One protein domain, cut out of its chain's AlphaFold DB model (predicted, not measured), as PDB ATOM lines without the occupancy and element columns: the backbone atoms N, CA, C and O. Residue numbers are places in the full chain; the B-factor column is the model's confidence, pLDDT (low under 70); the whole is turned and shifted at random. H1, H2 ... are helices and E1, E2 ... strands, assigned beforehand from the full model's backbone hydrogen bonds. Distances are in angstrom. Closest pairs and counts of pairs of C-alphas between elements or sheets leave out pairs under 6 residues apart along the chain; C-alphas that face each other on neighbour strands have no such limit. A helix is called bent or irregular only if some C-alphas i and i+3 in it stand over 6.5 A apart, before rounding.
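AT A GLANCE: This is residues 3 to 11 and 32 to 194 of the 197 residues of an uncharacterized protein of Methylocaldum marinum (UniProt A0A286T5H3). Five short strands stand in a row, E2, E1, E3, E6 and E7, as a parallel pair and a parallel three-strand sheet edge to edge; H6 packs on the three-strand sheet, with H5 beside H6 and H4 beside H5. H3 packs on E2 and E1, and H1 and H2 form a crossed pair of helices beyond it at one end of the longest axis. The printed part has 172 residues with six named helices and seven named strands, in the order E1 H1 H2 H3 E2 H4 E3 E4 E5 H5 E6 H6 E7; the class is mixed, and E4 and E5 make an antiparallel hairpin. It is compact, with a radius of gyration of the C-alphas of 17.3 A, and only just elongated, spanning 53 by 35 by 24 A.

IN THESE COORDINATES: Find C-alpha 3 at (356.128, 443.047, 327.191), where E1 begins, residues 3 to 5. After the cut come H1, residues 33 to 42, 14.1 A long, and H2, residues 54 to 69, 21.6 A, with a kink of 26 degrees near residue 61. H3, residues 76 to 86, 15.3 A, precedes E2, residues 89 to 91. Next read H4, residues 97 to 106, 14.8 A, E3, 116 to 118, E4, 125 to 127, and E5, 145 to 147. H5, residues 148 to 160, 18.8 A, is irregular: C-alphas 153 and 156 are 8.1 A apart. E6, residues 169 to 172, H6, 177 to 187, 15.4 A, and E7, 191 to 193, follow, ending at C-alpha 193 (342.787, 438.673, 314.405).

HOW THE PARTS SIT: Begin at the sheet E3 E6 E7: N 117 and O 170 are 2.8 A apart, as are N 171 and O 192. H6 is on one face, making two layers, at a height over the sheet of 6.8 A, over E7 and along the strands; E6, H6 and E7 form a strand-helix-strand unit, two parallel strands joined through a helix, with a right-handed crossover. H5 touches H6, Lys 158 and Phe 187 being their closest C-alphas at 5.0 A, and H4 touches H5 at a shallow tilt of 13 degrees, the same way, closest at C-alphas 105 and 157, 6.4 A. In E4 and E5, N 126 and O 146 are 2.9 A apart. The closest C-alphas of E1 and E3 are Tyr 5 and Trp 116, 5.4 A; N 90 and O 3, in E2 and E1, are 3.2 A apart. The closest C-alphas of H3 and E2 are Ala 84 and Tyr 91, 6.1 A. H1 touches H3 about perpendicular at 89 degrees, closest at C-alphas 34 and 76, 6.4 A, and touches H2, only just about perpendicular at 73 degrees, closest at C-alphas 42 and 62, 4.9 A. Every O i to N i+4 pair is within hydrogen-bond range in H1, H2, H3 and H6; H4 has 5 of 6, and H5 has 0 of 9 but 7 of 10 O i to N i+3 pairs.

THE WHOLE: The farthest C-alphas, Lys 50 and Asp 109, are 54.4 A apart. Residues 12 to 31 are not printed, and C-alphas 11 and 32 are 6.2 A apart across the cut. The links H1 to H2 and E4 to E5 are long. The mean pLDDT of the printed part is 73.6, and 75 residues are under 70, among them residues 3 to 11, 32 to 73 and 130 to 139.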
ATOM      1  N   LYS A   3     356.962 443.801 328.120       28.59
ATOM      2  CA  LYS A   3     356.128 443.047 327.191       28.59
ATOM      3  C   LYS A   3     354.858 442.701 327.969       28.59
ATOM      4  O   LYS A   3     354.944 442.073 329.026       28.59
ATOM      5  N   LEU A   4     353.692 443.101 327.465       28.73
ATOM      6  CA  LEU A   4     352.411 442.759 328.081       28.73
ATOM      7  C   LEU A   4     351.806 441.534 327.386       28.73
ATOM      8  O   LEU A   4     351.560 441.547 326.180       28.73
ATOM      9  N   TYR A   5     351.543 440.476 328.154       33.44
ATOM     10  CA  TYR A   5     350.671 439.380 327.739       33.44
ATOM     11  C   TYR A   5     349.372 439.545 328.514       33.44
ATOM     12  O   TYR A   5     349.324 439.288 329.716       33.44
ATOM     13  N   CYS A   6     348.306 439.943 327.833       34.47
ATOM     14  CA  CYS A   6     346.972 439.841 328.403       34.47
ATOM     15  C   CYS A   6     346.277 438.607 327.837       34.47
ATOM     16  O   CYS A   6     345.293 438.710 327.106       34.47
ATOM     17  N   THR A   7     346.784 437.418 328.163       37.72
ATOM     18  CA  THR A   7     345.965 436.234 327.917       37.72
ATOM     19  C   THR A   7     344.893 436.177 328.978       37.72
ATOM     20  O   THR A   7     345.132 435.796 330.122       37.72
ATOM     21  N   ILE A   8     343.700 436.561 328.566       36.94
ATOM     22  CA  ILE A   8     342.493 436.236 329.291       36.94
ATOM     23  C   ILE A   8     342.281 434.736 329.103       36.94
ATOM     24  O   ILE A   8     341.829 434.273 328.060       36.94
ATOM     25  N   ALA A   9     342.643 433.982 330.131       31.50
ATOM     26  CA  ALA A   9     342.148 432.636 330.299       31.50
ATOM     27  C   ALA A   9     340.755 432.765 330.933       31.50
ATOM     28  O   ALA A   9     340.624 433.176 332.083       31.50
ATOM     29  N   THR A  10     339.720 432.406 330.180       30.16
ATOM     30  CA  THR A  10     338.330 432.393 330.615       30.16
ATOM     31  C   THR A  10     338.031 431.424 331.760       30.16
ATOM     32  O   THR A  10     337.933 430.213 331.554       30.16
ATOM     33  N   GLY A  11     337.850 431.922 332.980       26.72
ATOM     34  CA  GLY A  11     337.539 431.053 334.111       26.72
ATOM     35  C   GLY A  11     336.917 431.777 335.292       26.72
ATOM     36  O   GLY A  11     337.623 432.147 336.225       26.72
ATOM     37  N   ALA A  32     338.126 424.759 338.383       41.41
ATOM     38  CA  ALA A  32     338.174 425.813 337.372       41.41
ATOM     39  C   ALA A  32     337.897 425.238 335.958       41.41
ATOM     40  O   ALA A  32     338.427 424.166 335.648       41.41
ATOM     41  N   PRO A  33     337.144 425.935 335.083       37.00
ATOM     42  CA  PRO A  33     336.744 425.445 333.755       37.00
ATOM     43  C   PRO A  33     337.902 424.903 332.904       37.00
ATOM     44  O   PRO A  33     337.761 423.893 332.217       37.00
ATOM     45  N   TYR A  34     339.095 425.495 333.022       45.12
ATOM     46  CA  TYR A  34     340.291 425.000 332.338       45.12
ATOM     47  C   TYR A  34     340.857 423.710 332.886       45.12
ATOM     48  O   TYR A  34     341.501 422.999 332.130       45.12
ATOM     49  N   ARG A  35     340.664 423.394 334.167       52.25
ATOM     50  CA  ARG A  35     341.088 422.098 334.698       52.25
ATOM     51  C   ARG A  35     340.239 420.990 334.085       52.25
ATOM     52  O   ARG A  35     340.794 419.969 333.707       52.25
ATOM     53  N   ARG A  36     338.931 421.225 333.934       53.78
ATOM     54  CA  ARG A  36     338.012 420.298 333.263       53.78
ATOM     55  C   ARG A  36     338.337 420.183 331.773       53.78
ATOM     56  O   ARG A  36     338.619 419.089 331.319       53.78
ATOM     57  N   ARG A  37     338.473 421.307 331.056       55.94
ATOM     58  CA  ARG A  37     338.855 421.292 329.634       55.94
ATOM     59  C   ARG A  37     340.238 420.682 329.383       55.94
ATOM     60  O   ARG A  37     340.415 419.952 328.422       55.94
ATOM     61  N   TRP A  38     341.217 420.960 330.243       61.50
ATOM     62  CA  TRP A  38     342.537 420.324 330.193       61.50
ATOM     63  C   TRP A  38     342.441 418.812 330.390       61.50
ATOM     64  O   TRP A  38     343.117 418.069 329.692       61.50
ATOM     65  N   GLN A  39     341.590 418.353 331.311       64.81
ATOM     66  CA  GLN A  39     341.319 416.929 331.515       64.81
ATOM     67  C   GLN A  39     340.640 416.310 330.288       64.81
ATOM     68  O   GLN A  39     341.113 415.287 329.810       64.81
ATOM     69  N   ASP A  40     339.623 416.963 329.726       60.12
ATOM     70  CA  ASP A  40     338.926 416.499 328.518       60.12
ATOM     71  C   ASP A  40     339.862 416.456 327.293       60.12
ATOM     72  O   ASP A  40     339.785 415.556 326.462       60.12
ATOM     73  N   ASP A  41     340.792 417.410 327.182       57.84
ATOM     74  CA  ASP A  41     341.771 417.444 326.092       57.84
ATOM     75  C   ASP A  41     342.968 416.498 326.325       57.84
ATOM     76  O   ASP A  41     343.677 416.196 325.370       57.84
ATOM     77  N   SER A  42     343.204 416.013 327.554       57.81
ATOM     78  CA  SER A  42     344.302 415.078 327.885       57.81
ATOM     79  C   SER A  42     343.856 413.622 328.068       57.81
ATOM     80  O   SER A  42     344.697 412.720 328.051       57.81
ATOM     81  N   VAL A  43     342.552 413.375 328.217       66.06
ATOM     82  CA  VAL A  43     341.975 412.047 328.453       66.06
ATOM     83  C   VAL A  43     340.780 411.821 327.539       66.06
ATOM     84  O   VAL A  43     339.842 412.611 327.539       66.06
ATOM     85  N   ILE A  44     340.777 410.715 326.790       57.06
ATOM     86  CA  ILE A  44     339.641 410.382 325.927       57.06
ATOM     87  C   ILE A  44     338.432 409.987 326.777       57.06
ATOM     88  O   ILE A  44     338.466 409.014 327.540       57.06
ATOM     89  N   THR A  45     337.340 410.735 326.658       62.31
ATOM     90  CA  THR A  45     336.127 410.472 327.438       62.31
ATOM     91  C   THR A  45     335.325 409.302 326.855       62.31
ATOM     92  O   THR A  45     335.381 409.001 325.662       62.31
ATOM     93  N   LYS A  46     334.503 408.635 327.685       67.31
ATOM     94  CA  LYS A  46     333.579 407.575 327.219       67.31
ATOM     95  C   LYS A  46     332.588 408.073 326.156       67.31
ATOM     96  O   LYS A  46     332.102 407.263 325.375       67.31
ATOM     97  N   LYS A  47     332.278 409.373 326.154       61.44
ATOM     98  CA  LYS A  47     331.388 410.017 325.181       61.44
ATOM     99  C   LYS A  47     332.087 410.182 323.830       61.44
ATOM    100  O   LYS A  47     331.542 409.746 322.830       61.44
ATOM    101  N   GLU A  48     333.322 410.686 323.812       52.03
ATOM    102  CA  GLU A  48     334.119 410.832 322.579       52.03
ATOM    103  C   GLU A  48     334.430 409.493 321.901       52.03
ATOM    104  O   GLU A  48     334.558 409.445 320.685       52.03
ATOM    105  N   LYS A  49     334.488 408.387 322.653       62.88
ATOM    106  CA  LYS A  49     334.605 407.034 322.075       62.88
ATOM    107  C   LYS A  49     333.388 406.597 321.249       62.88
ATOM    108  O   LYS A  49     333.503 405.632 320.506       62.88
ATOM    109  N   LYS A  50     332.228 407.239 321.428       67.19
ATOM    110  CA  LYS A  50     330.969 406.898 320.742       67.19
ATOM    111  C   LYS A  50     330.681 407.793 319.532       67.19
ATOM    112  O   LYS A  50     329.754 407.500 318.787       67.19
ATOM    113  N   GLU A  51     331.439 408.873 319.355       64.00
ATOM    114  CA  GLU A  51     331.306 409.802 318.228       64.00
ATOM    115  C   GLU A  51     332.130 409.293 317.037       64.00
ATOM    116  O   GLU A  51     333.273 408.875 317.228       64.00
ATOM    117  N   VAL A  52     331.585 409.383 315.818       64.38
ATOM    118  CA  VAL A  52     332.204 408.849 314.582       64.38
ATOM    119  C   VAL A  52     333.639 409.363 314.377       64.38
ATOM    120  O   VAL A  52     334.529 408.575 314.080       64.38
ATOM    121  N   ASP A  53     333.891 410.645 314.669       62.50
ATOM    122  CA  ASP A  53     335.221 411.280 314.575       62.50
ATOM    123  C   ASP A  53     335.830 411.657 315.939       62.50
ATOM    124  O   ASP A  53     336.856 412.347 316.024       62.50
ATOM    125  N   GLY A  54     335.217 411.225 317.045       59.00
ATOM    126  CA  GLY A  54     335.611 411.663 318.386       59.00
ATOM    127  C   GLY A  54     337.033 411.250 318.757       59.00
ATOM    128  O   GLY A  54     337.764 412.033 319.369       59.00
ATOM    129  N   TYR A  55     337.467 410.067 318.315       65.31
ATOM    130  CA  TYR A  55     338.824 409.567 318.545       65.31
ATOM    131  C   TYR A  55     339.884 410.402 317.809       65.31
ATOM    132  O   TYR A  55     340.912 410.759 318.389       65.31
ATOM    133  N   HIS A  56     339.617 410.774 316.554       61.91
ATOM    134  CA  HIS A  56     340.546 411.556 315.738       61.91
ATOM    135  C   HIS A  56     340.703 412.984 316.285       61.91
ATOM    136  O   HIS A  56     341.820 413.417 316.579       61.91
ATOM    137  N   LEU A  57     339.594 413.684 316.547       57.31
ATOM    138  CA  LEU A  57     339.616 415.027 317.140       57.31
ATOM    139  C   LEU A  57     340.223 415.044 318.548       57.31
ATOM    140  O   LEU A  57     340.864 416.024 318.938       57.31
ATOM    141  N   HIS A  58     340.018 413.985 319.334       64.50
ATOM    142  CA  HIS A  58     340.681 413.834 320.624       64.50
ATOM    143  C   HIS A  58     342.193 413.651 320.455       64.50
ATOM    144  O   HIS A  58     342.954 414.337 321.128       64.50
ATOM    145  N   SER A  59     342.650 412.807 319.524       63.19
ATOM    146  CA  SER A  59     344.082 412.557 319.306       63.19
ATOM    147  C   SER A  59     344.871 413.829 318.963       63.19
ATOM    148  O   SER A  59     345.958 414.038 319.499       63.19
ATOM    149  N   ILE A  60     344.293 414.734 318.164       63.34
ATOM    150  CA  ILE A  60     344.894 416.034 317.824       63.34
ATOM    151  C   ILE A  60     345.012 416.923 319.070       63.34
ATOM    152  O   ILE A  60     346.064 417.519 319.323       63.34
ATOM    153  N   ARG A  61     343.944 417.006 319.873       63.00
ATOM    154  CA  ARG A  61     343.921 417.805 321.112       63.00
ATOM    155  C   ARG A  61     344.865 417.236 322.169       63.00
ATOM    156  O   ARG A  61     345.621 418.000 322.768       63.00
ATOM    157  N   LYS A  62     344.902 415.911 322.312       66.94
ATOM    158  CA  LYS A  62     345.805 415.194 323.210       66.94
ATOM    159  C   LYS A  62     347.259 415.367 322.802       66.94
ATOM    160  O   LYS A  62     348.065 415.705 323.652       66.94
ATOM    161  N   ALA A  63     347.602 415.251 321.520       65.94
ATOM    162  CA  ALA A  63     348.965 415.506 321.048       65.94
ATOM    163  C   ALA A  63     349.413 416.950 321.345       65.94
ATOM    164  O   ALA A  63     350.552 417.190 321.755       65.94
ATOM    165  N   ALA A  64     348.506 417.923 321.195       63.84
ATOM    166  CA  ALA A  64     348.772 419.300 321.592       63.84
ATOM    167  C   ALA A  64     348.987 419.423 323.111       63.84
ATOM    168  O   ALA A  64     349.947 420.078 323.520       63.84
ATOM    169  N   ALA A  65     348.147 418.783 323.933       64.88
ATOM    170  CA  ALA A  65     348.259 418.767 325.392       64.88
ATOM    171  C   ALA A  65     349.530 418.046 325.885       64.88
ATOM    172  O   ALA A  65     350.268 418.608 326.689       64.88
ATOM    173  N   ASP A  66     349.854 416.868 325.353       67.19
ATOM    174  CA  ASP A  66     351.039 416.065 325.690       67.19
ATOM    175  C   ASP A  66     352.338 416.824 325.388       67.19
ATOM    176  O   ASP A  66     353.244 416.868 326.219       67.19
ATOM    177  N   LYS A  67     352.412 417.521 324.242       66.94
ATOM    178  CA  LYS A  67     353.549 418.398 323.901       66.94
ATOM    179  C   LYS A  67     353.773 419.498 324.942       66.94
ATOM    180  O   LYS A  67     354.882 420.012 325.080       66.94
ATOM    181  N   ILE A  68     352.714 419.906 325.632       62.72
ATOM    182  CA  ILE A  68     352.737 420.954 326.650       62.72
ATOM    183  C   ILE A  68     353.047 420.355 328.029       62.72
ATOM    184  O   ILE A  68     353.839 420.937 328.767       62.72
ATOM    185  N   ILE A  69     352.505 419.172 328.340       68.25
ATOM    186  CA  ILE A  69     352.840 418.383 329.538       68.25
ATOM    187  C   ILE A  69     354.336 418.067 329.567       68.25
ATOM    188  O   ILE A  69     354.992 418.319 330.573       68.25
ATOM    189  N   GLY A  70     354.903 417.623 328.440       64.81
ATOM    190  CA  GLY A  70     356.340 417.363 328.303       64.81
ATOM    191  C   GLY A  70     357.227 418.598 328.511       64.81
ATOM    192  O   GLY A  70     358.432 418.463 328.684       64.81
ATOM    193  N   LYS A  71     356.644 419.806 328.528       65.69
ATOM    194  CA  LYS A  71     357.320 421.075 328.856       65.69
ATOM    195  C   LYS A  71     357.055 421.550 330.292       65.69
ATOM    196  O   LYS A  71     357.341 422.702 330.605       65.69
ATOM    197  N   GLY A  72     356.494 420.693 331.148       63.25
ATOM    198  CA  GLY A  72     356.270 420.957 332.573       63.25
ATOM    199  C   GLY A  72     354.953 421.656 332.914       63.25
ATOM    200  O   GLY A  72     354.725 421.986 334.077       63.25
ATOM    201  N   ALA A  73     354.062 421.879 331.942       65.75
ATOM    202  CA  ALA A  73     352.792 422.544 332.209       65.75
ATOM    203  C   ALA A  73     351.705 421.567 332.680       65.75
ATOM    204  O   ALA A  73     351.401 420.572 332.027       65.75
ATOM    205  N   SER A  74     351.072 421.896 333.808       71.44
ATOM    206  CA  SER A  74     350.029 421.084 334.458       71.44
ATOM    207  C   SER A  74     348.594 421.562 334.185       71.44
ATOM    208  O   SER A  74     347.629 420.969 334.667       71.44
ATOM    209  N   SER A  75     348.442 422.663 333.443       65.19
ATOM    210  CA  SER A  75     347.159 423.225 333.005       65.19
ATOM    211  C   SER A  75     347.355 424.228 331.860       65.19
ATOM    212  O   SER A  75     348.462 424.727 331.639       65.19
ATOM    213  N   TYR A  76     346.268 424.609 331.180       63.81
ATOM    214  CA  TYR A  76     346.292 425.687 330.180       63.81
ATOM    215  C   TYR A  76     346.788 427.026 330.743       63.81
ATOM    216  O   TYR A  76     347.555 427.722 330.081       63.81
ATOM    217  N   VAL A  77     346.410 427.368 331.978       68.25
ATOM    218  CA  VAL A  77     346.894 428.584 332.654       68.25
ATOM    219  C   VAL A  77     348.398 428.493 332.907       68.25
ATOM    220  O   VAL A  77     349.125 429.430 332.585       68.25
ATOM    221  N   ASN A  78     348.879 427.345 333.390       71.12
ATOM    222  CA  ASN A  78     350.305 427.126 333.621       71.12
ATOM    223  C   ASN A  78     351.114 427.208 332.310       71.12
ATOM    224  O   ASN A  78     352.166 427.840 332.273       71.12
ATOM    225  N   ARG A  79     350.585 426.687 331.193       68.31
ATOM    226  CA  ARG A  79     351.183 426.868 329.860       68.31
ATOM    227  C   ARG A  79     351.309 428.343 329.487       68.31
ATOM    228  O   ARG A  79     352.362 428.762 329.020       68.31
ATOM    229  N   ILE A  80     350.237 429.117 329.646       68.44
ATOM    230  CA  ILE A  80     350.223 430.547 329.311       68.44
ATOM    231  C   ILE A  80     351.250 431.300 330.163       68.44
ATOM    232  O   ILE A  80     352.022 432.092 329.629       68.44
ATOM    233  N   GLN A  81     351.295 431.009 331.464       72.94
ATOM    234  CA  GLN A  81     352.283 431.565 332.389       72.94
ATOM    235  C   GLN A  81     353.712 431.174 331.998       72.94
ATOM    236  O   GLN A  81     354.590 432.031 331.981       72.94
ATOM    237  N   THR A  82     353.935 429.917 331.610       69.38
ATOM    238  CA  THR A  82     355.237 429.416 331.149       69.38
ATOM    239  C   THR A  82     355.678 430.126 329.872       69.38
ATOM    240  O   THR A  82     356.784 430.649 329.822       69.38
ATOM    241  N   ILE A  83     354.806 430.235 328.862       65.62
ATOM    242  CA  ILE A  83     355.100 430.971 327.619       65.62
ATOM    243  C   ILE A  83     355.412 432.436 327.923       65.62
ATOM    244  O   ILE A  83     356.368 432.979 327.368       65.62
ATOM    245  N   ALA A  84     354.629 433.073 328.796       66.69
ATOM    246  CA  ALA A  84     354.874 434.448 329.205       66.69
ATOM    247  C   ALA A  84     356.260 434.579 329.862       66.69
ATOM    248  O   ALA A  84     357.060 435.399 329.416       66.69
ATOM    249  N   ASN A  85     356.584 433.703 330.817       69.06
ATOM    250  CA  ASN A  85     357.868 433.686 331.514       69.06
ATOM    251  C   ASN A  85     359.052 433.473 330.552       69.06
ATOM    252  O   ASN A  85     359.954 434.303 330.497       69.06
ATOM    253  N   THR A  86     359.008 432.438 329.702       63.94
ATOM    254  CA  THR A  86     360.062 432.139 328.709       63.94
ATOM    255  C   THR A  86     360.332 433.306 327.755       63.94
ATOM    256  O   THR A  86     361.436 433.445 327.243       63.94
ATOM    257  N   ASN A  87     359.340 434.162 327.505       59.50
ATOM    258  CA  ASN A  87     359.480 435.304 326.604       59.50
ATOM    259  C   ASN A  87     359.758 436.639 327.331       59.50
ATOM    260  O   ASN A  87     359.796 437.694 326.676       59.50
ATOM    261  N   GLY A  88     359.938 436.614 328.659       62.69
ATOM    262  CA  GLY A  88     360.121 437.804 329.494       62.69
ATOM    263  C   GLY A  88     358.896 438.720 329.480       62.69
ATOM    264  O   GLY A  88     359.022 439.932 329.314       62.69
ATOM    265  N   ILE A  89     357.701 438.132 329.536       64.19
ATOM    266  CA  ILE A  89     356.416 438.825 329.437       64.19
ATOM    267  C   ILE A  89     355.674 438.707 330.768       64.19
ATOM    268  O   ILE A  89     355.552 437.618 331.327       64.19
ATOM    269  N   LYS A  90     355.128 439.821 331.267       68.00
ATOM    270  CA  LYS A  90     354.325 439.817 332.496       68.00
ATOM    271  C   LYS A  90     352.932 439.252 332.208       68.00
ATOM    272  O   LYS A  90     352.209 439.784 331.365       68.00
ATOM    273  N   TYR A  91     352.565 438.184 332.914       70.62
ATOM    274  CA  TYR A  91     351.224 437.598 332.875       70.62
ATOM    275  C   TYR A  91     350.298 438.290 333.883       70.62
ATOM    276  O   TYR A  91     350.655 438.461 335.050       70.62
ATOM    277  N   LYS A  92     349.080 438.633 333.450       71.25
ATOM    278  CA  LYS A  92     347.991 439.092 334.321       71.25
ATOM    279  C   LYS A  92     346.719 438.312 333.992       71.25
ATOM    280  O   LYS A  92     346.240 438.365 332.864       71.25
ATOM    281  N   GLY A  93     346.171 437.612 334.985       70.81
ATOM    282  CA  GLY A  93     344.832 437.034 334.891       70.81
ATOM    283  C   GLY A  93     343.777 438.137 334.974       70.81
ATOM    284  O   GLY A  93     343.817 438.947 335.901       70.81
ATOM    285  N   ILE A  94     342.872 438.171 334.000       74.75
ATOM    286  CA  ILE A  94     341.775 439.134 333.889       74.75
ATOM    287  C   ILE A  94     340.472 438.343 333.891       74.75
ATOM    288  O   ILE A  94     340.284 437.482 333.033       74.75
ATOM    289  N   ASN A  95     339.589 438.633 334.845       71.38
ATOM    290  CA  ASN A  95     338.352 437.878 335.050       71.38
ATOM    291  C   ASN A  95     337.098 438.671 334.675       71.38
ATOM    292  O   ASN A  95     336.021 438.089 334.581       71.38
ATOM    293  N   LYS A  96     337.216 439.993 334.507       81.12
ATOM    294  CA  LYS A  96     336.116 440.885 334.125       81.12
ATOM    295  C   LYS A  96     336.552 441.852 333.025       81.12
ATOM    296  O   LYS A  96     337.716 442.258 333.018       81.12
ATOM    297  N   PRO A  97     335.636 442.300 332.148       85.50
ATOM    298  CA  PRO A  97     335.979 443.258 331.098       85.50
ATOM    299  C   PRO A  97     336.550 444.569 331.637       85.50
ATOM    300  O   PRO A  97     337.509 445.098 331.086       85.50
ATOM    301  N   SER A  98     336.032 445.069 332.760       87.81
ATOM    302  CA  SER A  98     336.553 446.284 333.395       87.81
ATOM    303  C   SER A  98     337.996 446.130 333.883       87.81
ATOM    304  O   SER A  98     338.795 447.049 333.719       87.81
ATOM    305  N   GLU A  99     338.366 444.960 334.414       85.06
ATOM    306  CA  GLU A  99     339.728 444.685 334.887       85.06
ATOM    307  C   GLU A  99     340.754 444.784 333.753       85.06
ATOM    308  O   GLU A  99     341.874 445.234 333.990       85.06
ATOM    309  N   PHE A 100     340.376 444.408 332.524       88.50
ATOM    310  CA  PHE A 100     341.230 444.562 331.347       88.50
ATOM    311  C   PHE A 100     341.617 446.027 331.135       88.50
ATOM    312  O   PHE A 100     342.800 446.369 331.089       88.50
ATOM    313  N   TRP A 101     340.612 446.897 331.050       91.81
ATOM    314  CA  TRP A 101     340.808 448.314 330.775       91.81
ATOM    315  C   TRP A 101     341.515 449.027 331.925       91.81
ATOM    316  O   TRP A 101     342.491 449.742 331.695       91.81
ATOM    317  N   SER A 102     341.097 448.771 333.170       91.19
ATOM    318  CA  SER A 102     341.756 449.315 334.361       91.19
ATOM    319  C   SER A 102     343.220 448.889 334.448       91.19
ATOM    320  O   SER A 102     344.072 449.691 334.831       91.19
ATOM    321  N   TYR A 103     343.543 447.652 334.057       88.06
ATOM    322  CA  TYR A 103     344.925 447.196 334.044       88.06
ATOM    323  C   TYR A 103     345.764 447.979 333.035       88.06
ATOM    324  O   TYR A 103     346.801 448.511 333.423       88.06
ATOM    325  N   LEU A 104     345.307 448.139 331.789       90.31
ATOM    326  CA  LEU A 104     346.021 448.950 330.793       90.31
ATOM    327  C   LEU A 104     346.193 450.408 331.252       90.31
ATOM    328  O   LEU A 104     347.262 450.987 331.072       90.31
ATOM    329  N   GLN A 105     345.167 450.979 331.891       93.06
ATOM    330  CA  GLN A 105     345.197 452.337 332.444       93.06
ATOM    331  C   GLN A 105     346.278 452.504 333.522       93.06
ATOM    332  O   GLN A 105     346.928 453.549 333.572       93.06
ATOM    333  N   SER A 106     346.477 451.479 334.358       88.44
ATOM    334  CA  SER A 106     347.443 451.491 335.467       88.44
ATOM    335  C   SER A 106     348.909 451.450 335.025       88.44
ATOM    336  O   SER A 106     349.799 451.734 335.824       88.44
ATOM    337  N   LEU A 107     349.177 451.088 333.770       85.62
ATOM    338  CA  LEU A 107     350.536 450.979 333.253       85.62
ATOM    339  C   LEU A 107     351.129 452.361 332.952       85.62
ATOM    340  O   LEU A 107     350.412 453.342 332.735       85.62
ATOM    341  N   GLY A 108     352.459 452.448 332.931       85.75
ATOM    342  CA  GLY A 108     353.166 453.677 332.575       85.75
ATOM    343  C   GLY A 108     352.908 454.096 331.124       85.75
ATOM    344  O   GLY A 108     352.556 453.275 330.272       85.75
ATOM    345  N   ASP A 109     353.097 455.376 330.825       89.62
ATOM    346  CA  ASP A 109     353.042 455.854 329.442       89.62
ATOM    347  C   ASP A 109     354.191 455.213 328.628       89.62
ATOM    348  O   ASP A 109     355.270 454.943 329.158       89.62
ATOM    349  N   ASN A 110     353.943 454.893 327.353       86.44
ATOM    350  CA  ASN A 110     354.859 454.158 326.462       86.44
ATOM    351  C   ASN A 110     355.370 452.793 326.984       86.44
ATOM    352  O   ASN A 110     356.364 452.267 326.477       86.44
ATOM    353  N   SER A 111     354.721 452.193 327.984       84.69
ATOM    354  CA  SER A 111     355.172 450.925 328.574       84.69
ATOM    355  C   SER A 111     354.671 449.687 327.826       84.69
ATOM    356  O   SER A 111     355.272 448.622 327.947       84.69
ATOM    357  N   ILE A 112     353.606 449.811 327.027       84.75
ATOM    358  CA  ILE A 112     352.952 448.677 326.367       84.75
ATOM    359  C   ILE A 112     353.460 448.538 324.932       84.75
ATOM    360  O   ILE A 112     353.196 449.375 324.074       84.75
ATOM    361  N   SER A 113     354.159 447.445 324.639       80.19
ATOM    362  CA  SER A 113     354.655 447.156 323.282       80.19
ATOM    363  C   SER A 113     353.639 446.446 322.378       80.19
ATOM    364  O   SER A 113     353.724 446.588 321.161       80.19
ATOM    365  N   ARG A 114     352.728 445.649 322.957       81.50
ATOM    366  CA  ARG A 114     351.678 444.860 322.278       81.50
ATOM    367  C   ARG A 114     350.726 444.229 323.300       81.50
ATOM    368  O   ARG A 114     351.073 444.140 324.474       81.50
ATOM    369  N   VAL A 115     349.582 443.726 322.834       83.88
ATOM    370  CA  VAL A 115     348.636 442.911 323.621       83.88
ATOM    371  C   VAL A 115     348.335 441.610 322.887       83.88
ATOM    372  O   VAL A 115     348.053 441.634 321.689       83.88
ATOM    373  N   TRP A 116     348.403 440.473 323.584       77.00
ATOM    374  CA  TRP A 116     348.027 439.166 323.037       77.00
ATOM    375  C   TRP A 116     346.874 438.542 323.809       77.00
ATOM    376  O   TRP A 116     346.990 438.391 325.019       77.00
ATOM    377  N   TYR A 117     345.837 438.111 323.098       79.25
ATOM    378  CA  TYR A 117     344.694 437.356 323.609       79.25
ATOM    379  C   TYR A 117     344.693 435.945 323.016       79.25
ATOM    380  O   TYR A 117     345.026 435.777 321.845       79.25
ATOM    381  N   SER A 118     344.297 434.938 323.796       73.38
ATOM    382  CA  SER A 118     344.060 433.580 323.300       73.38
ATOM    383  C   SER A 118     342.876 432.964 324.034       73.38
ATOM    384  O   SER A 118     342.952 432.760 325.242       73.38
ATOM    385  N   GLY A 119     341.795 432.684 323.311       73.50
ATOM    386  CA  GLY A 119     340.565 432.158 323.894       73.50
ATOM    387  C   GLY A 119     339.381 432.185 322.929       73.50
ATOM    388  O   GLY A 119     339.548 432.218 321.709       73.50
ATOM    389  N   HIS A 120     338.174 432.143 323.488       78.12
ATOM    390  CA  HIS A 120     336.931 432.224 322.727       78.12
ATOM    391  C   HIS A 120     336.562 433.669 322.414       78.12
ATOM    392  O   HIS A 120     336.640 434.555 323.251       78.12
ATOM    393  N   ALA A 121     336.089 433.916 321.210       83.00
ATOM    394  CA  ALA A 121     335.597 435.225 320.838       83.00
ATOM    395  C   ALA A 121     334.309 435.069 320.046       83.00
ATOM    396  O   ALA A 121     333.995 433.994 319.525       83.00
ATOM    397  N   SER A 122     333.568 436.162 319.984       82.94
ATOM    398  CA  SER A 122     332.476 436.335 319.043       82.94
ATOM    399  C   SER A 122     332.842 437.473 318.091       82.94
ATOM    400  O   SER A 122     333.785 438.228 318.335       82.94
ATOM    401  N   GLY A 123     332.058 437.655 317.029       83.06
ATOM    402  CA  GLY A 123     332.236 438.807 316.140       83.06
ATOM    403  C   GLY A 123     332.141 440.164 316.855       83.06
ATOM    404  O   GLY A 123     332.639 441.161 316.334       83.06
ATOM    405  N   SER A 124     331.546 440.218 318.053       88.56
ATOM    406  CA  SER A 124     331.367 441.440 318.841       88.56
ATOM    407  C   SER A 124     332.419 441.663 319.932       88.56
ATOM    408  O   SER A 124     332.434 442.750 320.516       88.56
ATOM    409  N   GLY A 125     333.311 440.704 320.209       90.31
ATOM    410  CA  GLY A 125     334.378 440.914 321.189       90.31
ATOM    411  C   GLY A 125     335.107 439.665 321.680       90.31
ATOM    412  O   GLY A 125     334.849 438.538 321.256       90.31
ATOM    413  N   LEU A 126     336.033 439.886 322.613       89.00
ATOM    414  CA  LEU A 126     336.824 438.835 323.256       89.00
ATOM    415  C   LEU A 126     336.079 438.311 324.482       89.00
ATOM    416  O   LEU A 126     335.729 439.103 325.357       89.00
ATOM    417  N   MET A 127     335.866 437.001 324.580       85.44
ATOM    418  CA  MET A 127     335.176 436.415 325.727       85.44
ATOM    419  C   MET A 127     336.168 436.122 326.851       85.44
ATOM    420  O   MET A 127     337.268 435.609 326.625       85.44
ATOM    421  N   LEU A 128     335.761 436.457 328.073       76.69
ATOM    422  CA  LEU A 128     336.458 436.204 329.333       76.69
ATOM    423  C   LEU A 128     335.818 435.077 330.140       76.69
ATOM    424  O   LEU A 128     336.392 434.613 331.117       76.69
ATOM    425  N   ALA A 129     334.644 434.611 329.742       70.56
ATOM    426  CA  ALA A 129     334.014 433.416 330.273       70.56
ATOM    427  C   ALA A 129     333.382 432.647 329.116       70.56
ATOM    428  O   ALA A 129     332.948 433.241 328.130       70.56
ATOM    429  N   LEU A 130     333.343 431.323 329.244       64.75
ATOM    430  CA  LEU A 130     332.593 430.464 328.343       64.75
ATOM    431  C   LEU A 130     331.443 429.856 329.138       64.75
ATOM    432  O   LEU A 130     331.640 428.905 329.890       64.75
ATOM    433  N   THR A 131     330.255 430.427 328.992       64.25
ATOM    434  CA  THR A 131     329.015 429.797 329.452       64.25
ATOM    435  C   THR A 131     328.459 428.944 328.326       64.25
ATOM    436  O   THR A 131     328.527 429.351 327.167       64.25
ATOM    437  N   HIS A 132     327.914 427.773 328.641       58.69
ATOM    438  CA  HIS A 132     327.202 426.958 327.664       58.69
ATOM    439  C   HIS A 132     325.700 427.063 327.914       58.69
ATOM    440  O   HIS A 132     325.264 427.103 329.063       58.69
ATOM    441  N   SER A 133     324.914 427.088 326.842       61.16
ATOM    442  CA  SER A 133     323.475 426.865 326.931       61.16
ATOM    443  C   SER A 133     323.174 425.434 327.398       61.16
ATOM    444  O   SER A 133     324.028 424.543 327.348       61.16
ATOM    445  N   ASN A 134     321.906 425.172 327.719       62.38
ATOM    446  CA  ASN A 134     321.389 423.825 327.995       62.38
ATOM    447  C   ASN A 134     321.592 422.854 326.808       62.38
ATOM    448  O   ASN A 134     321.486 421.643 326.967       62.38
ATOM    449  N   THR A 135     321.914 423.380 325.620       51.62
ATOM    450  CA  THR A 135     322.234 422.635 324.393       51.62
ATOM    451  C   THR A 135     323.741 422.545 324.111       51.62
ATOM    452  O   THR A 135     324.139 422.199 323.002       51.62
ATOM    453  N   CYS A 136     324.597 422.831 325.101       54.75
ATOM    454  CA  CYS A 136     326.063 422.802 324.989       54.75
ATOM    455  C   CYS A 136     326.644 423.775 323.943       54.75
ATOM    456  O   CYS A 136     327.765 423.584 323.468       54.75
ATOM    457  N   VAL A 137     325.914 424.836 323.595       59.50
ATOM    458  CA  VAL A 137     326.401 425.879 322.686       59.50
ATOM    459  C   VAL A 137     327.083 426.964 323.506       59.50
ATOM    460  O   VAL A 137     326.501 427.484 324.456       59.50
ATOM    461  N   ALA A 138     328.320 427.308 323.146       63.56
ATOM    462  CA  ALA A 138     329.031 428.431 323.744       63.56
ATOM    463  C   ALA A 138     328.227 429.728 323.562       63.56
ATOM    464  O   ALA A 138     327.939 430.137 322.438       63.56
ATOM    465  N   GLN A 139     327.890 430.377 324.669       68.44
ATOM    466  CA  GLN A 139     327.095 431.592 324.697       68.44
ATOM    467  C   GLN A 139     327.974 432.787 325.053       68.44
ATOM    468  O   GLN A 139     328.681 432.791 326.060       68.44
ATOM    469  N   ALA A 140     327.903 433.812 324.211       74.44
ATOM    470  CA  ALA A 140     328.506 435.105 324.464       74.44
ATOM    471  C   ALA A 140     327.607 435.921 325.407       74.44
ATOM    472  O   ALA A 140     326.443 436.174 325.098       74.44
ATOM    473  N   SER A 141     328.155 436.332 326.548       80.12
ATOM    474  CA  SER A 141     327.513 437.221 327.519       80.12
ATOM    475  C   SER A 141     328.234 438.570 327.486       80.12
ATOM    476  O   SER A 141     329.443 438.594 327.729       80.12
ATOM    477  N   PRO A 142     327.548 439.700 327.221       80.75
ATOM    478  CA  PRO A 142     328.185 441.019 327.227       80.75
ATOM    479  C   PRO A 142     328.921 441.344 328.536       80.75
ATOM    480  O   PRO A 142     329.948 442.014 328.511       80.75
ATOM    481  N   ASN A 143     328.449 440.816 329.670       83.19
ATOM    482  CA  ASN A 143     329.072 441.020 330.984       83.19
ATOM    483  C   ASN A 143     330.436 440.327 331.127       83.19
ATOM    484  O   ASN A 143     331.228 440.687 331.997       83.19
ATOM    485  N   ASP A 144     330.714 439.360 330.257       83.00
ATOM    486  CA  ASP A 144     331.933 438.561 330.246       83.00
ATOM    487  C   ASP A 144     332.763 438.830 328.990       83.00
ATOM    488  O   ASP A 144     333.604 438.015 328.620       83.00
ATOM    489  N   MET A 145     332.532 439.951 328.305       86.88
ATOM    490  CA  MET A 145     333.195 440.278 327.050       86.88
ATOM    491  C   MET A 145     333.898 441.626 327.078       86.88
ATOM    492  O   MET A 145     333.350 442.621 327.537       86.88
ATOM    493  N   ILE A 146     335.090 441.679 326.488       91.88
ATOM    494  CA  ILE A 146     335.682 442.947 326.055       91.88
ATOM    495  C   ILE A 146     335.122 443.227 324.666       91.88
ATOM    496  O   ILE A 146     335.513 442.582 323.689       91.88
ATOM    497  N   LEU A 147     334.168 444.152 324.595       93.81
ATOM    498  CA  LEU A 147     333.436 444.446 323.371       93.81
ATOM    499  C   LEU A 147     334.270 445.298 322.412       93.81
ATOM    500  O   LEU A 147     335.001 446.198 322.830       93.81
ATOM    501  N   ASN A 148     334.094 445.075 321.107       93.62
ATOM    502  CA  ASN A 148     334.700 445.919 320.069       93.62
ATOM    503  C   ASN A 148     334.286 447.390 320.249       93.62
ATOM    504  O   ASN A 148     335.094 448.299 320.079       93.62
ATOM    505  N   THR A 149     333.025 447.615 320.631       93.94
ATOM    506  CA  THR A 149     332.430 448.942 320.838       93.94
ATOM    507  C   THR A 149     332.997 449.682 322.046       93.94
ATOM    508  O   THR A 149     332.853 450.900 322.129       93.94
ATOM    509  N   ASP A 150     333.657 448.984 322.973       94.12
ATOM    510  CA  ASP A 150     334.310 449.625 324.111       94.12
ATOM    511  C   ASP A 150     335.667 450.216 323.740       94.12
ATOM    512  O   ASP A 150     336.089 451.181 324.368       94.12
ATOM    513  N   ILE A 151     336.337 449.701 322.704       95.50
ATOM    514  CA  ILE A 151     337.706 450.101 322.342       95.50
ATOM    515  C   ILE A 151     337.809 451.621 322.151       95.50
ATOM    516  O   ILE A 151     338.708 452.253 322.710       95.50
ATOM    517  N   SER A 152     336.865 452.222 321.422       94.94
ATOM    518  CA  SER A 152     336.850 453.663 321.148       94.94
ATOM    519  C   SER A 152     336.680 454.517 322.410       94.94
ATOM    520  O   SER A 152     337.245 455.608 322.486       94.94
ATOM    521  N   LYS A 153     335.983 454.004 323.436       95.88
ATOM    522  CA  LYS A 153     335.800 454.680 324.735       95.88
ATOM    523  C   LYS A 153     337.123 454.845 325.485       95.88
ATOM    524  O   LYS A 153     337.267 455.764 326.284       95.88
ATOM    525  N   TYR A 154     338.105 453.991 325.195       95.44
ATOM    526  CA  TYR A 154     339.417 453.990 325.837       95.44
ATOM    527  C   TYR A 154     340.528 454.573 324.956       95.44
ATOM    528  O   TYR A 154     341.700 454.279 325.177       95.44
ATOM    529  N   VAL A 155     340.208 455.441 323.986       95.75
ATOM    530  CA  VAL A 155     341.205 456.084 323.100       95.75
ATOM    531  C   VAL A 155     342.341 456.787 323.860       95.75
ATOM    532  O   VAL A 155     343.479 456.815 323.388       95.75
ATOM    533  N   SER A 156     342.076 457.288 325.072       95.44
ATOM    534  CA  SER A 156     343.084 457.905 325.945       95.44
ATOM    535  C   SER A 156     344.215 456.944 326.338       95.44
ATOM    536  O   SER A 156     345.328 457.398 326.608       95.44
ATOM    537  N   LEU A 157     343.991 455.623 326.288       94.62
ATOM    538  CA  LEU A 157     345.027 454.608 326.497       94.62
ATOM    539  C   LEU A 157     346.082 454.591 325.391       94.62
ATOM    540  O   LEU A 157     347.129 453.985 325.588       94.62
ATOM    541  N   LYS A 158     345.876 455.278 324.258       94.50
ATOM    542  CA  LYS A 158     346.872 455.367 323.180       94.50
ATOM    543  C   LYS A 158     348.261 455.754 323.699       94.50
ATOM    544  O   LYS A 158     349.245 455.154 323.283       94.50
ATOM    545  N   LYS A 159     348.343 456.682 324.661       94.12
ATOM    546  CA  LYS A 159     349.615 457.119 325.271       94.12
ATOM    547  C   LYS A 159     350.335 456.036 326.085       94.12
ATOM    548  O   LYS A 159     351.522 456.158 326.370       94.12
ATOM    549  N   LYS A 160     349.626 454.975 326.486       89.75
ATOM    550  CA  LYS A 160     350.200 453.823 327.197       89.75
ATOM    551  C   LYS A 160     351.024 452.937 326.272       89.75
ATOM    552  O   LYS A 160     351.922 452.236 326.733       89.75
ATOM    553  N   PHE A 161     350.750 452.984 324.972       86.88
ATOM    554  CA  PHE A 161     351.437 452.170 323.985       86.88
ATOM    555  C   PHE A 161     352.688 452.853 323.451       86.88
ATOM    556  O   PHE A 161     352.683 454.036 323.125       86.88
ATOM    557  N   ASN A 162     353.756 452.075 323.313       86.75
ATOM    558  CA  ASN A 162     354.964 452.516 322.642       86.75
ATOM    559  C   ASN A 162     354.722 452.562 321.126       86.75
ATOM    560  O   ASN A 162     354.763 451.526 320.460       86.75
ATOM    561  N   SER A 163     354.524 453.759 320.577       80.50
ATOM    562  CA  SER A 163     354.298 453.974 319.139       80.50
ATOM    563  C   SER A 163     355.483 453.578 318.252       80.50
ATOM    564  O   SER A 163     355.295 453.348 317.062       80.50
ATOM    565  N   LYS A 164     356.694 453.463 318.815       81.75
ATOM    566  CA  LYS A 164     357.900 453.008 318.102       81.75
ATOM    567  C   LYS A 164     358.018 451.481 318.052       81.75
ATOM    568  O   LYS A 164     358.925 450.948 317.419       81.75
ATOM    569  N   SER A 165     357.152 450.759 318.761       80.69
ATOM    570  CA  SER A 165     357.156 449.298 318.771       80.69
ATOM    571  C   SER A 165     356.663 448.751 317.432       80.69
ATOM    572  O   SER A 165     355.519 448.970 317.049       80.69
ATOM    573  N   MET A 166     357.486 447.934 316.772       76.69
ATOM    574  CA  MET A 166     357.084 447.153 315.590       76.69
ATOM    575  C   MET A 166     356.281 445.890 315.956       76.69
ATOM    576  O   MET A 166     355.947 445.072 315.099       76.69
ATOM    577  N   SER A 167     355.999 445.675 317.244       79.62
ATOM    578  CA  SER A 167     355.302 444.476 317.703       79.62
ATOM    579  C   SER A 167     353.807 444.540 317.407       79.62
ATOM    580  O   SER A 167     353.096 445.417 317.880       79.62
ATOM    581  N   VAL A 168     353.311 443.523 316.705       79.44
ATOM    582  CA  VAL A 168     351.883 443.368 316.410       79.44
ATOM    583  C   VAL A 168     351.141 442.779 317.617       79.44
ATOM    584  O   VAL A 168     351.568 441.771 318.202       79.44
ATOM    585  N   SER A 169     350.017 443.401 317.980       82.94
ATOM    586  CA  SER A 169     349.040 442.842 318.924       82.94
ATOM    587  C   SER A 169     348.279 441.694 318.261       82.94
ATOM    588  O   SER A 169     347.929 441.785 317.089       82.94
ATOM    589  N   LYS A 170     348.042 440.592 318.973       81.62
ATOM    590  CA  LYS A 170     347.483 439.371 318.377       81.62
ATOM    591  C   LYS A 170     346.288 438.872 319.171       81.62
ATOM    592  O   LYS A 170     346.418 438.559 320.348       81.62
ATOM    593  N   PHE A 171     345.141 438.760 318.521       84.50
ATOM    594  CA  PHE A 171     343.903 438.300 319.133       84.50
ATOM    595  C   PHE A 171     343.547 436.934 318.553       84.50
ATOM    596  O   PHE A 171     343.045 436.831 317.441       84.50
ATOM    597  N   TYR A 172     343.873 435.871 319.285       77.19
ATOM    598  CA  TYR A 172     343.635 434.495 318.864       77.19
ATOM    599  C   TYR A 172     342.290 434.000 319.397       77.19
ATOM    600  O   TYR A 172     342.141 433.735 320.588       77.19
ATOM    601  N   GLY A 173     341.323 433.868 318.498       72.56
ATOM    602  CA  GLY A 173     339.980 433.357 318.757       72.56
ATOM    603  C   GLY A 173     339.143 433.461 317.485       72.56
ATOM    604  O   GLY A 173     339.463 434.270 316.609       72.56
ATOM    605  N   CYS A 174     338.091 432.652 317.357       79.06
ATOM    606  CA  CYS A 174     337.199 432.730 316.199       79.06
ATOM    607  C   CYS A 174     336.577 434.134 316.101       79.06
ATOM    608  O   CYS A 174     336.181 434.696 317.116       79.06
ATOM    609  N   TYR A 175     336.475 434.688 314.890       84.62
ATOM    610  CA  TYR A 175     335.816 435.979 314.622       84.62
ATOM    611  C   TYR A 175     336.453 437.217 315.289       84.62
ATOM    612  O   TYR A 175     335.800 438.241 315.473       84.62
ATOM    613  N   THR A 176     337.746 437.170 315.614       89.25
ATOM    614  CA  THR A 176     338.478 438.286 316.250       89.25
ATOM    615  C   THR A 176     338.925 439.389 315.285       89.25
ATOM    616  O   THR A 176     339.481 440.396 315.727       89.25
ATOM    617  N   GLU A 177     338.702 439.248 313.974       90.38
ATOM    618  CA  GLU A 177     339.105 440.256 312.981       90.38
ATOM    619  C   GLU A 177     338.499 441.643 313.265       90.38
ATOM    620  O   GLU A 177     339.211 442.647 313.210       90.38
ATOM    621  N   GLY A 178     337.209 441.705 313.615       90.19
ATOM    622  CA  GLY A 178     336.529 442.965 313.940       90.19
ATOM    623  C   GLY A 178     337.159 443.673 315.140       90.19
ATOM    624  O   GLY A 178     337.439 444.871 315.077       90.19
ATOM    625  N   PHE A 179     337.488 442.913 316.188       93.50
ATOM    626  CA  PHE A 179     338.192 443.430 317.362       93.50
ATOM    627  C   PHE A 179     339.563 444.002 316.980       93.50
ATOM    628  O   PHE A 179     339.910 445.121 317.356       93.50
ATOM    629  N   ALA A 180     340.344 443.253 316.194       92.38
ATOM    630  CA  ALA A 180     341.679 443.671 315.772       92.38
ATOM    631  C   ALA A 180     341.646 444.948 314.912       92.38
ATOM    632  O   ALA A 180     342.497 445.826 315.083       92.38
ATOM    633  N   LYS A 181     340.654 445.079 314.020       94.12
ATOM    634  CA  LYS A 181     340.449 446.279 313.195       94.12
ATOM    635  C   LYS A 181     340.177 447.514 314.054       94.12
ATOM    636  O   LYS A 181     340.875 448.515 313.901       94.12
ATOM    637  N   GLU A 182     339.230 447.435 314.987       96.25
ATOM    638  CA  GLU A 182     338.907 448.561 315.876       96.25
ATOM    639  C   GLU A 182     340.062 448.909 316.826       96.25
ATOM    640  O   GLU A 182     340.345 450.090 317.055       96.25
ATOM    641  N   TRP A 183     340.804 447.903 317.305       94.50
ATOM    642  CA  TRP A 183     342.019 448.096 318.099       94.50
ATOM    643  C   TRP A 183     343.081 448.891 317.333       94.50
ATOM    644  O   TRP A 183     343.586 449.904 317.822       94.50
ATOM    645  N   SER A 184     343.391 448.457 316.107       94.31
ATOM    646  CA  SER A 184     344.359 449.129 315.236       94.31
ATOM    647  C   SER A 184     343.924 450.556 314.909       94.31
ATOM    648  O   SER A 184     344.703 451.501 315.050       94.31
ATOM    649  N   LYS A 185     342.650 450.741 314.552       95.44
ATOM    650  CA  LYS A 185     342.084 452.047 314.205       95.44
ATOM    651  C   LYS A 185     342.159 453.041 315.362       95.44
ATOM    652  O   LYS A 185     342.540 454.191 315.124       95.44
ATOM    653  N   THR A 186     341.807 452.604 316.572       95.56
ATOM    654  CA  THR A 186     341.747 453.450 317.772       95.56
ATOM    655  C   THR A 186     343.141 453.799 318.286       95.56
ATOM    656  O   THR A 186     343.450 454.973 318.490       95.56
ATOM    657  N   PHE A 187     344.018 452.804 318.443       92.56
ATOM    658  CA  PHE A 187     345.338 453.019 319.045       92.56
ATOM    659  C   PHE A 187     346.438 453.368 318.037       92.56
ATOM    660  O   PHE A 187     347.494 453.845 318.445       92.56
ATOM    661  N   LYS A 188     346.183 453.215 316.731       92.12
ATOM    662  CA  LYS A 188     347.167 453.382 315.643       92.12
ATOM    663  C   LYS A 188     348.362 452.434 315.791       92.12
ATOM    664  O   LYS A 188     349.510 452.851 315.701       92.12
ATOM    665  N   LEU A 189     348.075 451.155 316.041       87.50
ATOM    666  CA  LEU A 189     349.066 450.096 316.265       87.50
ATOM    667  C   LEU A 189     348.754 448.882 315.396       87.50
ATOM    668  O   LEU A 189     347.590 448.581 315.146       87.50
ATOM    669  N   GLY A 190     349.780 448.123 315.011       86.75
ATOM    670  CA  GLY A 190     349.579 446.849 314.323       86.75
ATOM    671  C   GLY A 190     348.764 445.866 315.172       86.75
ATOM    672  O   GLY A 190     349.097 445.608 316.334       86.75
ATOM    673  N   ALA A 191     347.719 445.283 314.582       90.62
ATOM    674  CA  ALA A 191     346.878 444.275 315.219       90.62
ATOM    675  C   ALA A 191     346.462 443.185 314.224       90.62
ATOM    676  O   ALA A 191     346.184 443.473 313.063       90.62
ATOM    677  N   ALA A 192     346.392 441.940 314.694       87.56
ATOM    678  CA  ALA A 192     345.959 440.787 313.916       87.56
ATOM    679  C   ALA A 192     344.879 439.998 314.666       87.56
ATOM    680  O   ALA A 192     344.990 439.786 315.875       87.56
ATOM    681  N   GLY A 193     343.865 439.540 313.932       86.44
ATOM    682  CA  GLY A 193     342.787 438.673 314.405       86.44
ATOM    683  C   GLY A 193     342.352 437.705 313.303       86.44
ATOM    684  O   GLY A 193     342.743 437.864 312.146       86.44
ATOM    685  N   ALA A 194     341.566 436.690 313.653       80.44
ATOM    686  CA  ALA A 194     341.104 435.655 312.732       80.44
ATOM    687  C   ALA A 194     339.738 436.000 312.108       80.44
ATOM    688  O   ALA A 194     338.809 436.403 312.814       80.44
TER     689      ALA A 194